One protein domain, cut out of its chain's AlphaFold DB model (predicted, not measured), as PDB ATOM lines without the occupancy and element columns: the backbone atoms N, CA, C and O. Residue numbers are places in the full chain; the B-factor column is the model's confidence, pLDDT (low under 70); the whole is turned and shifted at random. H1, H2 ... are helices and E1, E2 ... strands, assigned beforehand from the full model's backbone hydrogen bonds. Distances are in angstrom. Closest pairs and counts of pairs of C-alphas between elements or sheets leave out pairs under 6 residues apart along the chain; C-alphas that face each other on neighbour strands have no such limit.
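AT A GLANCE: This is residues 165 to 232 of the 232 residues of a protein of Plutella xylostella (UniProt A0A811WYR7). A small compact head has one long arm that sticks out from it: residues 207 to 232 stand free, and H3 makes most of this arm. In the head, the short hairpin of E1 and E2 has the loop of residues 165 to 177 at its side and H1 directly after it, while H2 lies where the arm leaves the head. The printed part has 68 residues with two named strands and three named helices, in the order E1, E2, H1, H2, H3; the sheet E1 - E2 is antiparallel and the class is mostly helix. The whole is extended, with a radius of gyration of the C-alphas of 18.7 A and spans of 62 by 19 by 16 A.

HOW THE PARTS SIT: Residues 165 to 177 have no named element, and their C-alphas lie 14 to 23 A from the mean of all C-alphas. E1, residues 178 to 180, and E2, residues 186 to 188, form a hairpin of antiparallel neighbour strands, with 158 degrees between their directions. The C-alphas of Val 179 and Tyr 187 face each other at 5.3 A. N 179 and O 187 are 2.9 A apart, within hydrogen-bond range, and so are N 187 and O 179, also at 2.9 A. H1, residues 189 to 195, follows E2 with 0 residues between them. The closest C-alphas of E1 and H1 are those of Thr 178 and His 189, 5.1 A apart. H2, residues 203 to 208, is close to H1 but not clearly touching, and the closest C-alphas are those of Tyr 195 and Cys 203, 6.9 A apart. H1 and H2 run the same way at a steep tilt of 40 degrees. H3, residues 214 to 229, is apart from E1, E2, H1 and H2. In H1, H2 and H3 every O i to N i+4 pair is within hydrogen-bond range.

IN THESE COORDINATES: E1 begins at C-alpha 178, at (-32.040, -18.466, -13.423), and measures 6.6 A from first to last C-alpha. E2 measures 7.1 A, H1 10.2 A and H2 8.5 A. H3 begins at C-alpha 214, at (-40.217, -46.109, -32.926), and ends 21.7 A away at C-alpha 229, at (-26.539, -58.161, -44.661).

THE WHOLE: The two C-alphas farthest apart are those of Pro 173 and Pro 232, 62.3 A. Without the free stretch, the body of 42 residues spans 22 by 19 by 15 A. The printed part has no cut and ends at the chain's last residue, 232. No link is long; that from H1 to H2 is short, and the other three are tight. The mean pLDDT of the printed part is 75.9, and residues 209 to 223 and 225 to 232 are under 70.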
ATOM      1  N   SER A 165     -38.659 -13.901 -20.696       86.25
ATOM      2  CA  SER A 165     -38.869 -13.134 -19.462       86.25
ATOM      3  C   SER A 165     -39.649 -13.903 -18.391       86.25
ATOM      4  O   SER A 165     -39.843 -13.397 -17.290       86.25
ATOM      5  N   ARG A 166     -40.116 -15.122 -18.699       90.75
ATOM      6  CA  ARG A 166     -41.003 -15.923 -17.844       90.75
ATOM      7  C   ARG A 166     -40.466 -17.337 -17.656       90.75
ATOM      8  O   ARG A 166     -39.932 -17.929 -18.590       90.75
ATOM      9  N   CYS A 167     -40.645 -17.872 -16.452       89.81
ATOM     10  CA  CYS A 167     -40.267 -19.237 -16.105       89.81
ATOM     11  C   CYS A 167     -41.212 -20.243 -16.771       89.81
ATOM     12  O   CYS A 167     -42.428 -20.125 -16.634       89.81
ATOM     13  N   ALA A 168     -40.668 -21.255 -17.445       88.56
ATOM     14  CA  ALA A 168     -41.466 -22.267 -18.137       88.56
ATOM     15  C   ALA A 168     -42.233 -23.217 -17.187       88.56
ATOM     16  O   ALA A 168     -43.203 -23.831 -17.616       88.56
ATOM     17  N   ALA A 169     -41.856 -23.303 -15.904       87.62
ATOM     18  CA  ALA A 169     -42.555 -24.133 -14.913       87.62
ATOM     19  C   ALA A 169     -43.707 -23.397 -14.201       87.62
ATOM     20  O   ALA A 169     -44.797 -23.942 -14.056       87.62
ATOM     21  N   CYS A 170     -43.488 -22.157 -13.745       88.75
ATOM     22  CA  CYS A 170     -44.471 -21.415 -12.939       88.75
ATOM     23  C   CYS A 170     -45.120 -20.230 -13.674       88.75
ATOM     24  O   CYS A 170     -45.990 -19.563 -13.116       88.75
ATOM     25  N   ALA A 171     -44.679 -19.936 -14.903       89.12
ATOM     26  CA  ALA A 171     -45.148 -18.844 -15.757       89.12
ATOM     27  C   ALA A 171     -45.013 -17.424 -15.158       89.12
ATOM     28  O   ALA A 171     -45.533 -16.459 -15.731       89.12
ATOM     29  N   ARG A 172     -44.307 -17.266 -14.031       90.56
ATOM     30  CA  ARG A 172     -44.000 -15.968 -13.408       90.56
ATOM     31  C   ARG A 172     -42.771 -15.316 -14.054       90.56
ATOM     32  O   ARG A 172     -41.975 -16.041 -14.661       90.56
ATOM     33  N   PRO A 173     -42.607 -13.983 -13.937       91.56
ATOM     34  CA  PRO A 173     -41.387 -13.302 -14.357       91.56
ATOM     35  C   PRO A 173     -40.138 -13.961 -13.763       91.56
ATOM     36  O   PRO A 173     -40.153 -14.408 -12.615       91.56
ATOM     37  N   LEU A 174     -39.081 -14.077 -14.564       89.25
ATOM     38  CA  LEU A 174     -37.821 -14.675 -14.128       89.25
ATOM     39  C   LEU A 174     -37.104 -13.756 -13.136       89.25
ATOM     40  O   LEU A 174     -36.928 -12.568 -13.391       89.25
ATOM     41  N   GLU A 175     -36.666 -14.342 -12.026       88.69
ATOM     42  CA  GLU A 175     -35.882 -13.692 -10.975       88.69
ATOM     43  C   GLU A 175     -34.571 -14.460 -10.808       88.69
ATOM     44  O   GLU A 175     -34.542 -15.686 -10.945       88.69
ATOM     45  N   LEU A 176     -33.479 -13.743 -10.541       86.88
ATOM     46  CA  LEU A 176     -32.170 -14.363 -10.350       86.88
ATOM     47  C   LEU A 176     -32.136 -15.145  -9.024       86.88
ATOM     48  O   LEU A 176     -32.627 -14.631  -8.018       86.88
ATOM     49  N   PRO A 177     -31.519 -16.344  -8.980       91.56
ATOM     50  CA  PRO A 177     -30.788 -17.021 -10.059       91.56
ATOM     51  C   PRO A 177     -31.683 -17.818 -11.035       91.56
ATOM     52  O   PRO A 177     -32.636 -18.494 -10.636       91.56
ATOM     53  N   THR A 178     -31.324 -17.794 -12.323       89.62
ATOM     54  CA  THR A 178     -32.040 -18.466 -13.423       89.62
ATOM     55  C   THR A 178     -31.180 -19.525 -14.113       89.62
ATOM     56  O   THR A 178     -29.957 -19.414 -14.167       89.62
ATOM     57  N   VAL A 179     -31.827 -20.553 -14.664       89.31
ATOM     58  CA  VAL A 179     -31.204 -21.602 -15.486       89.31
ATOM     59  C   VAL A 179     -31.788 -21.521 -16.892       89.31
ATOM     60  O   VAL A 179     -33.010 -21.480 -17.055       89.31
ATOM     61  N   HIS A 180     -30.919 -21.496 -17.899       89.12
ATOM     62  CA  HIS A 180     -31.283 -21.357 -19.307       89.12
ATOM     63  C   HIS A 180     -30.800 -22.571 -20.103       89.12
ATOM     64  O   HIS A 180     -29.641 -22.966 -19.993       89.12
ATOM     65  N   PHE A 181     -31.676 -23.139 -20.932       88.81
ATOM     66  CA  PHE A 181     -31.347 -24.242 -21.834       88.81
ATOM     67  C   PHE A 181     -31.311 -23.765 -23.280       88.81
ATOM     68  O   PHE A 181     -32.151 -22.968 -23.686       88.81
ATOM     69  N   LEU A 182     -30.420 -24.331 -24.101       86.25
ATOM     70  CA  LEU A 182     -30.305 -23.999 -25.531       86.25
ATOM     71  C   LEU A 182     -31.583 -24.274 -26.347       86.25
ATOM     72  O   LEU A 182     -31.746 -23.723 -27.430       86.25
ATOM     73  N   CYS A 183     -32.534 -25.042 -25.808       85.56
ATOM     74  CA  CYS A 183     -33.895 -25.148 -26.346       85.56
ATOM     75  C   CYS A 183     -34.783 -23.915 -26.057       85.56
ATOM     76  O   CYS A 183     -35.996 -23.992 -26.220       85.56
ATOM     77  N   GLN A 184     -34.191 -22.806 -25.597       87.12
ATOM     78  CA  GLN A 184     -34.807 -21.524 -25.222       87.12
ATOM     79  C   GLN A 184     -35.790 -21.558 -24.043       87.12
ATOM     80  O   GLN A 184     -36.465 -20.567 -23.762       87.12
ATOM     81  N   HIS A 185     -35.838 -22.659 -23.296       89.19
ATOM     82  CA  HIS A 185     -36.584 -22.712 -22.045       89.19
ATOM     83  C   HIS A 185     -35.737 -22.194 -20.889       89.19
ATOM     84  O   HIS A 185     -34.579 -22.583 -20.715       89.19
ATOM     85  N   SER A 186     -36.362 -21.358 -20.070       91.81
ATOM     86  CA  SER A 186     -35.730 -20.735 -18.917       91.81
ATOM     87  C   SER A 186     -36.556 -20.977 -17.669       91.81
ATOM     88  O   SER A 186     -37.790 -20.937 -17.704       91.81
ATOM     89  N   TYR A 187     -35.870 -21.209 -16.559       91.06
ATOM     90  CA  TYR A 187     -36.474 -21.562 -15.282       91.06
ATOM     91  C   TYR A 187     -35.828 -20.756 -14.158       91.06
ATOM     92  O   TYR A 187     -34.649 -20.409 -14.227       91.06
ATOM     93  N   HIS A 188     -36.575 -20.493 -13.085       92.06
ATOM     94  CA  HIS A 188     -35.943 -20.149 -11.808       92.06
ATOM     95  C   HIS A 188     -35.124 -21.346 -11.328       92.06
ATOM     96  O   HIS A 188     -35.582 -22.481 -11.471       92.06
ATOM     97  N   HIS A 189     -33.971 -21.113 -10.700       89.31
ATOM     98  CA  HIS A 189     -33.142 -22.195 -10.156       89.31
ATOM     99  C   HIS A 189     -33.935 -23.117  -9.213       89.31
ATOM    100  O   HIS A 189     -33.876 -24.337  -9.331       89.31
ATOM    101  N   HIS A 190     -34.764 -22.537  -8.339       89.44
ATOM    102  CA  HIS A 190     -35.612 -23.302  -7.423       89.44
ATOM    103  C   HIS A 190     -36.722 -24.085  -8.142       89.44
ATOM    104  O   HIS A 190     -36.999 -25.233  -7.795       89.44
ATOM    105  N   CYS A 191     -37.340 -23.494  -9.171       86.94
ATOM    106  CA  CYS A 191     -38.325 -24.206  -9.982       86.94
ATOM    107  C   CYS A 191     -37.674 -25.358 -10.749       86.94
ATOM    108  O   CYS A 191     -38.270 -26.418 -10.849       86.94
ATOM    109  N   PHE A 192     -36.453 -25.193 -11.253       87.62
ATOM    110  CA  PHE A 192     -35.749 -26.286 -11.909       87.62
ATOM    111  C   PHE A 192     -35.500 -27.447 -10.938       87.62
ATOM    112  O   PHE A 192     -35.992 -28.538 -11.183       87.62
ATOM    113  N   GLN A 193     -34.886 -27.189  -9.779       85.12
ATOM    114  CA  GLN A 193     -34.609 -28.220  -8.765       85.12
ATOM    115  C   GLN A 193     -35.853 -28.958  -8.255       85.12
ATOM    116  O   GLN A 193     -35.763 -30.111  -7.849       85.12
ATOM    117  N   SER A 194     -37.008 -28.289  -8.230       84.69
ATOM    118  CA  SER A 194     -38.249 -28.882  -7.719       84.69
ATOM    119  C   SER A 194     -38.982 -29.735  -8.757       84.69
ATOM    120  O   SER A 194     -39.736 -30.628  -8.382       84.69
ATOM    121  N   TYR A 195     -38.813 -29.430 -10.048       79.88
ATOM    122  CA  TYR A 195     -39.561 -30.056 -11.145       79.88
ATOM    123  C   TYR A 195     -38.686 -30.915 -12.071       79.88
ATOM    124  O   TYR A 195     -39.223 -31.554 -12.977       79.88
ATOM    125  N   SER A 196     -37.360 -30.918 -11.910       77.12
ATOM    126  CA  SER A 196     -36.458 -31.723 -12.730       77.12
ATOM    127  C   SER A 196     -36.186 -33.088 -12.099       77.12
ATOM    128  O   SER A 196     -35.943 -33.213 -10.904       77.12
ATOM    129  N   GLU A 197     -36.220 -34.131 -12.929       72.31
ATOM    130  CA  GLU A 197     -35.774 -35.482 -12.553       72.31
ATOM    131  C   GLU A 197     -34.263 -35.668 -12.795       72.31
ATOM    132  O   GLU A 197     -33.650 -36.597 -12.276       72.31
ATOM    133  N   SER A 198     -33.653 -34.770 -13.576       73.81
ATOM    134  CA  SER A 198     -32.233 -34.755 -13.928       73.81
ATOM    135  C   SER A 198     -31.676 -33.326 -13.884       73.81
ATOM    136  O   SER A 198     -32.390 -32.350 -14.116       73.81
ATOM    137  N   GLU A 199     -30.386 -33.176 -13.565       73.12
ATOM    138  CA  GLU A 199     -29.743 -31.855 -13.419       73.12
ATOM    139  C   GLU A 199     -29.388 -31.190 -14.761       73.12
ATOM    140  O   GLU A 199     -29.039 -30.012 -14.798       73.12
ATOM    141  N   SER A 200     -29.475 -31.925 -15.872       76.50
ATOM    142  CA  SER A 200     -28.967 -31.499 -17.182       76.50
ATOM    143  C   SER A 200     -30.013 -31.469 -18.296       76.50
ATOM    144  O   SER A 200     -29.685 -31.082 -19.420       76.50
ATOM    145  N   GLU A 201     -31.269 -31.829 -18.022       83.12
ATOM    146  CA  GLU A 201     -32.325 -31.858 -19.038       83.12
ATOM    147  C   GLU A 201     -33.419 -30.831 -18.756       83.12
ATOM    148  O   GLU A 201     -33.834 -30.599 -17.625       83.12
ATOM    149  N   CYS A 202     -33.936 -30.222 -19.819       86.50
ATOM    150  CA  CYS A 202     -35.065 -29.310 -19.726       86.50
ATOM    151  C   CYS A 202     -36.359 -30.084 -19.420       86.50
ATOM    152  O   CYS A 202     -36.772 -30.914 -20.231       86.50
ATOM    153  N   CYS A 203     -37.049 -29.752 -18.322       83.62
ATOM    154  CA  CYS A 203     -38.298 -30.403 -17.897       83.62
ATOM    155  C   CYS A 203     -39.374 -30.429 -18.998       83.62
ATOM    156  O   CYS A 203     -39.978 -31.469 -19.252       83.62
ATOM    157  N   ALA A 204     -39.591 -29.302 -19.690       83.50
ATOM    158  CA  ALA A 204     -40.579 -29.212 -20.767       83.50
ATOM    159  C   ALA A 204     -40.233 -30.128 -21.952       83.50
ATOM    160  O   ALA A 204     -41.107 -30.820 -22.468       83.50
ATOM    161  N   CYS A 205     -38.956 -30.176 -22.349       84.00
ATOM    162  CA  CYS A 205     -38.499 -31.023 -23.451       84.00
ATOM    163  C   CYS A 205     -38.439 -32.505 -23.071       84.00
ATOM    164  O   CYS A 205     -38.640 -33.351 -23.935       84.00
ATOM    165  N   ALA A 206     -38.161 -32.828 -21.806       81.25
ATOM    166  CA  ALA A 206     -38.183 -34.195 -21.297       81.25
ATOM    167  C   ALA A 206     -39.615 -34.746 -21.268       81.25
ATOM    168  O   ALA A 206     -39.855 -35.850 -21.753       81.25
ATOM    169  N   ALA A 207     -40.578 -33.943 -20.800       76.94
ATOM    170  CA  ALA A 207     -41.997 -34.296 -20.803       76.94
ATOM    171  C   ALA A 207     -42.580 -34.390 -22.222       76.94
ATOM    172  O   ALA A 207     -43.414 -35.252 -22.493       76.94
ATOM    173  N   SER A 208     -42.139 -33.518 -23.136       71.94
ATOM    174  CA  SER A 208     -42.571 -33.538 -24.534       71.94
ATOM    175  C   SER A 208     -41.805 -34.535 -25.392       71.94
ATOM    176  O   SER A 208     -42.163 -34.700 -26.557       71.94
ATOM    177  N   ARG A 209     -40.726 -35.147 -24.879       64.50
ATOM    178  CA  ARG A 209     -39.942 -36.109 -25.645       64.50
ATOM    179  C   ARG A 209     -40.882 -37.264 -25.970       64.50
ATOM    180  O   ARG A 209     -41.292 -37.976 -25.048       64.50
ATOM    181  N   PRO A 210     -41.221 -37.496 -27.247       56.34
ATOM    182  CA  PRO A 210     -41.847 -38.754 -27.603       56.34
ATOM    183  C   PRO A 210     -40.907 -39.842 -27.084       56.34
ATOM    184  O   PRO A 210     -39.687 -39.713 -27.238       56.34
ATOM    185  N   ARG A 211     -41.425 -40.856 -26.378       55.12
ATOM    186  CA  ARG A 211     -40.617 -41.994 -25.910       55.12
ATOM    187  C   ARG A 211     -39.785 -42.477 -27.091       55.12
ATOM    188  O   ARG A 211     -40.384 -43.109 -27.949       55.12
ATOM    189  N   ARG A 212     -38.482 -42.127 -27.122       53.19
ATOM    190  CA  ARG A 212     -37.517 -42.337 -28.223       53.19
ATOM    191  C   ARG A 212     -38.173 -43.079 -29.378       53.19
ATOM    192  O   ARG A 212     -38.248 -44.309 -29.339       53.19
ATOM    193  N   ASP A 213     -38.744 -42.281 -30.277       51.12
ATOM    194  CA  ASP A 213     -39.680 -42.702 -31.303       51.12
ATOM    195  C   ASP A 213     -39.279 -44.035 -31.929       51.12
ATOM    196  O   ASP A 213     -38.114 -44.295 -32.245       51.12
ATOM    197  N   THR A 214     -40.285 -44.872 -32.145       50.97
ATOM    198  CA  THR A 214     -40.217 -46.109 -32.926       50.97
ATOM    199  C   THR A 214     -39.444 -45.946 -34.238       50.97
ATOM    200  O   THR A 214     -38.865 -46.919 -34.706       50.97
ATOM    201  N   THR A 215     -39.371 -44.734 -34.794       53.97
ATOM    202  CA  THR A 215     -38.616 -44.361 -35.997       53.97
ATOM    203  C   THR A 215     -37.098 -44.326 -35.802       53.97
ATOM    204  O   THR A 215     -36.386 -44.830 -36.664       53.97
ATOM    205  N   ALA A 216     -36.579 -43.816 -34.679       54.75
ATOM    206  CA  ALA A 216     -35.140 -43.836 -34.388       54.75
ATOM    207  C   ALA A 216     -34.660 -45.273 -34.138       54.75
ATOM    208  O   ALA A 216     -33.652 -45.697 -34.693       54.75
ATOM    209  N   ARG A 217     -35.461 -46.067 -33.413       57.38
ATOM    210  CA  ARG A 217     -35.235 -47.515 -33.280       57.38
ATOM    211  C   ARG A 217     -35.366 -48.248 -34.613       57.38
ATOM    212  O   ARG A 217     -34.608 -49.179 -34.851       57.38
ATOM    213  N   ALA A 218     -36.303 -47.864 -35.481       57.88
ATOM    214  CA  ALA A 218     -36.443 -48.445 -36.817       57.88
ATOM    215  C   ALA A 218     -35.235 -48.121 -37.709       57.88
ATOM    216  O   ALA A 218     -34.767 -48.997 -38.425       57.88
ATOM    217  N   ALA A 219     -34.694 -46.903 -37.632       61.75
ATOM    218  CA  ALA A 219     -33.491 -46.512 -38.358       61.75
ATOM    219  C   ALA A 219     -32.233 -47.214 -37.815       61.75
ATOM    220  O   ALA A 219     -31.443 -47.718 -38.606       61.75
ATOM    221  N   GLU A 220     -32.076 -47.318 -36.491       62.75
ATOM    222  CA  GLU A 220     -30.987 -48.073 -35.845       62.75
ATOM    223  C   GLU A 220     -31.067 -49.569 -36.183       62.75
ATOM    224  O   GLU A 220     -30.079 -50.169 -36.588       62.75
ATOM    225  N   THR A 221     -32.259 -50.169 -36.115       64.25
ATOM    226  CA  THR A 221     -32.460 -51.578 -36.494       64.25
ATOM    227  C   THR A 221     -32.281 -51.820 -37.991       64.25
ATOM    228  O   THR A 221     -31.770 -52.872 -38.366       64.25
ATOM    229  N   LEU A 222     -32.662 -50.879 -38.862       63.91
ATOM    230  CA  LEU A 222     -32.375 -50.952 -40.297       63.91
ATOM    231  C   LEU A 222     -30.866 -50.840 -40.555       63.91
ATOM    232  O   LEU A 222     -30.335 -51.611 -41.346       63.91
ATOM    233  N   HIS A 223     -30.171 -49.933 -39.865       66.44
ATOM    234  CA  HIS A 223     -28.717 -49.792 -39.950       66.44
ATOM    235  C   HIS A 223     -27.999 -51.072 -39.501       66.44
ATOM    236  O   HIS A 223     -27.159 -51.585 -40.235       66.44
ATOM    237  N   ASP A 224     -28.408 -51.652 -38.370       70.06
ATOM    238  CA  ASP A 224     -27.897 -52.935 -37.875       70.06
ATOM    239  C   ASP A 224     -28.182 -54.089 -38.846       70.06
ATOM    240  O   ASP A 224     -27.366 -54.999 -38.997       70.06
ATOM    241  N   ARG A 225     -29.348 -54.090 -39.505       67.69
ATOM    242  CA  ARG A 225     -29.696 -55.101 -40.514       67.69
ATOM    243  C   ARG A 225     -28.856 -54.957 -41.774       67.69
ATOM    244  O   ARG A 225     -28.346 -55.961 -42.248       67.69
ATOM    245  N   LEU A 226     -28.668 -53.736 -42.272       66.81
ATOM    246  CA  LEU A 226     -27.830 -53.466 -43.440       66.81
ATOM    247  C   LEU A 226     -26.357 -53.791 -43.164       66.81
ATOM    248  O   LEU A 226     -25.695 -54.322 -44.045       66.81
ATOM    249  N   GLN A 227     -25.856 -53.549 -41.948       67.44
ATOM    250  CA  GLN A 227     -24.511 -53.980 -41.550       67.44
ATOM    251  C   GLN A 227     -24.378 -55.508 -41.494       67.44
ATOM    252  O   GLN A 227     -23.348 -56.035 -41.892       67.44
ATOM    253  N   LYS A 228     -25.414 -56.225 -41.041       66.38
ATOM    254  CA  LYS A 228     -25.422 -57.699 -40.998       66.38
ATOM    255  C   LYS A 228     -25.632 -58.354 -42.364       66.38
ATOM    256  O   LYS A 228     -25.156 -59.460 -42.570       66.38
ATOM    257  N   GLU A 229     -26.350 -57.701 -43.276       53.50
ATOM    258  CA  GLU A 229     -26.539 -58.161 -44.661       53.50
ATOM    259  C   GLU A 229     -25.319 -57.858 -45.552       53.50
ATOM    260  O   GLU A 229     -25.217 -58.412 -46.644       53.50
ATOM    261  N   HIS A 230     -24.384 -57.014 -45.091       47.59
ATOM    262  CA  HIS A 230     -23.120 -56.723 -45.777       47.59
ATOM    263  C   HIS A 230     -21.970 -57.689 -45.423       47.59
ATOM    264  O   HIS A 230     -20.861 -57.468 -45.896       47.59
ATOM    265  N   ASP A 231     -22.229 -58.740 -44.634       33.81
ATOM    266  CA  ASP A 231     -21.354 -59.921 -44.522       33.81
ATOM    267  C   ASP A 231     -21.964 -61.040 -45.386       33.81
ATOM    268  O   ASP A 231     -23.004 -61.617 -45.034       33.81
ATOM    269  N   PRO A 232     -21.384 -61.281 -46.573       45.38
ATOM    270  CA  PRO A 232     -20.240 -62.197 -46.665       45.38
ATOM    271  C   PRO A 232     -18.981 -61.636 -47.344       45.38
ATOM    272  O   PRO A 232     -19.090 -60.716 -48.187       45.38
TER     273      PRO A 232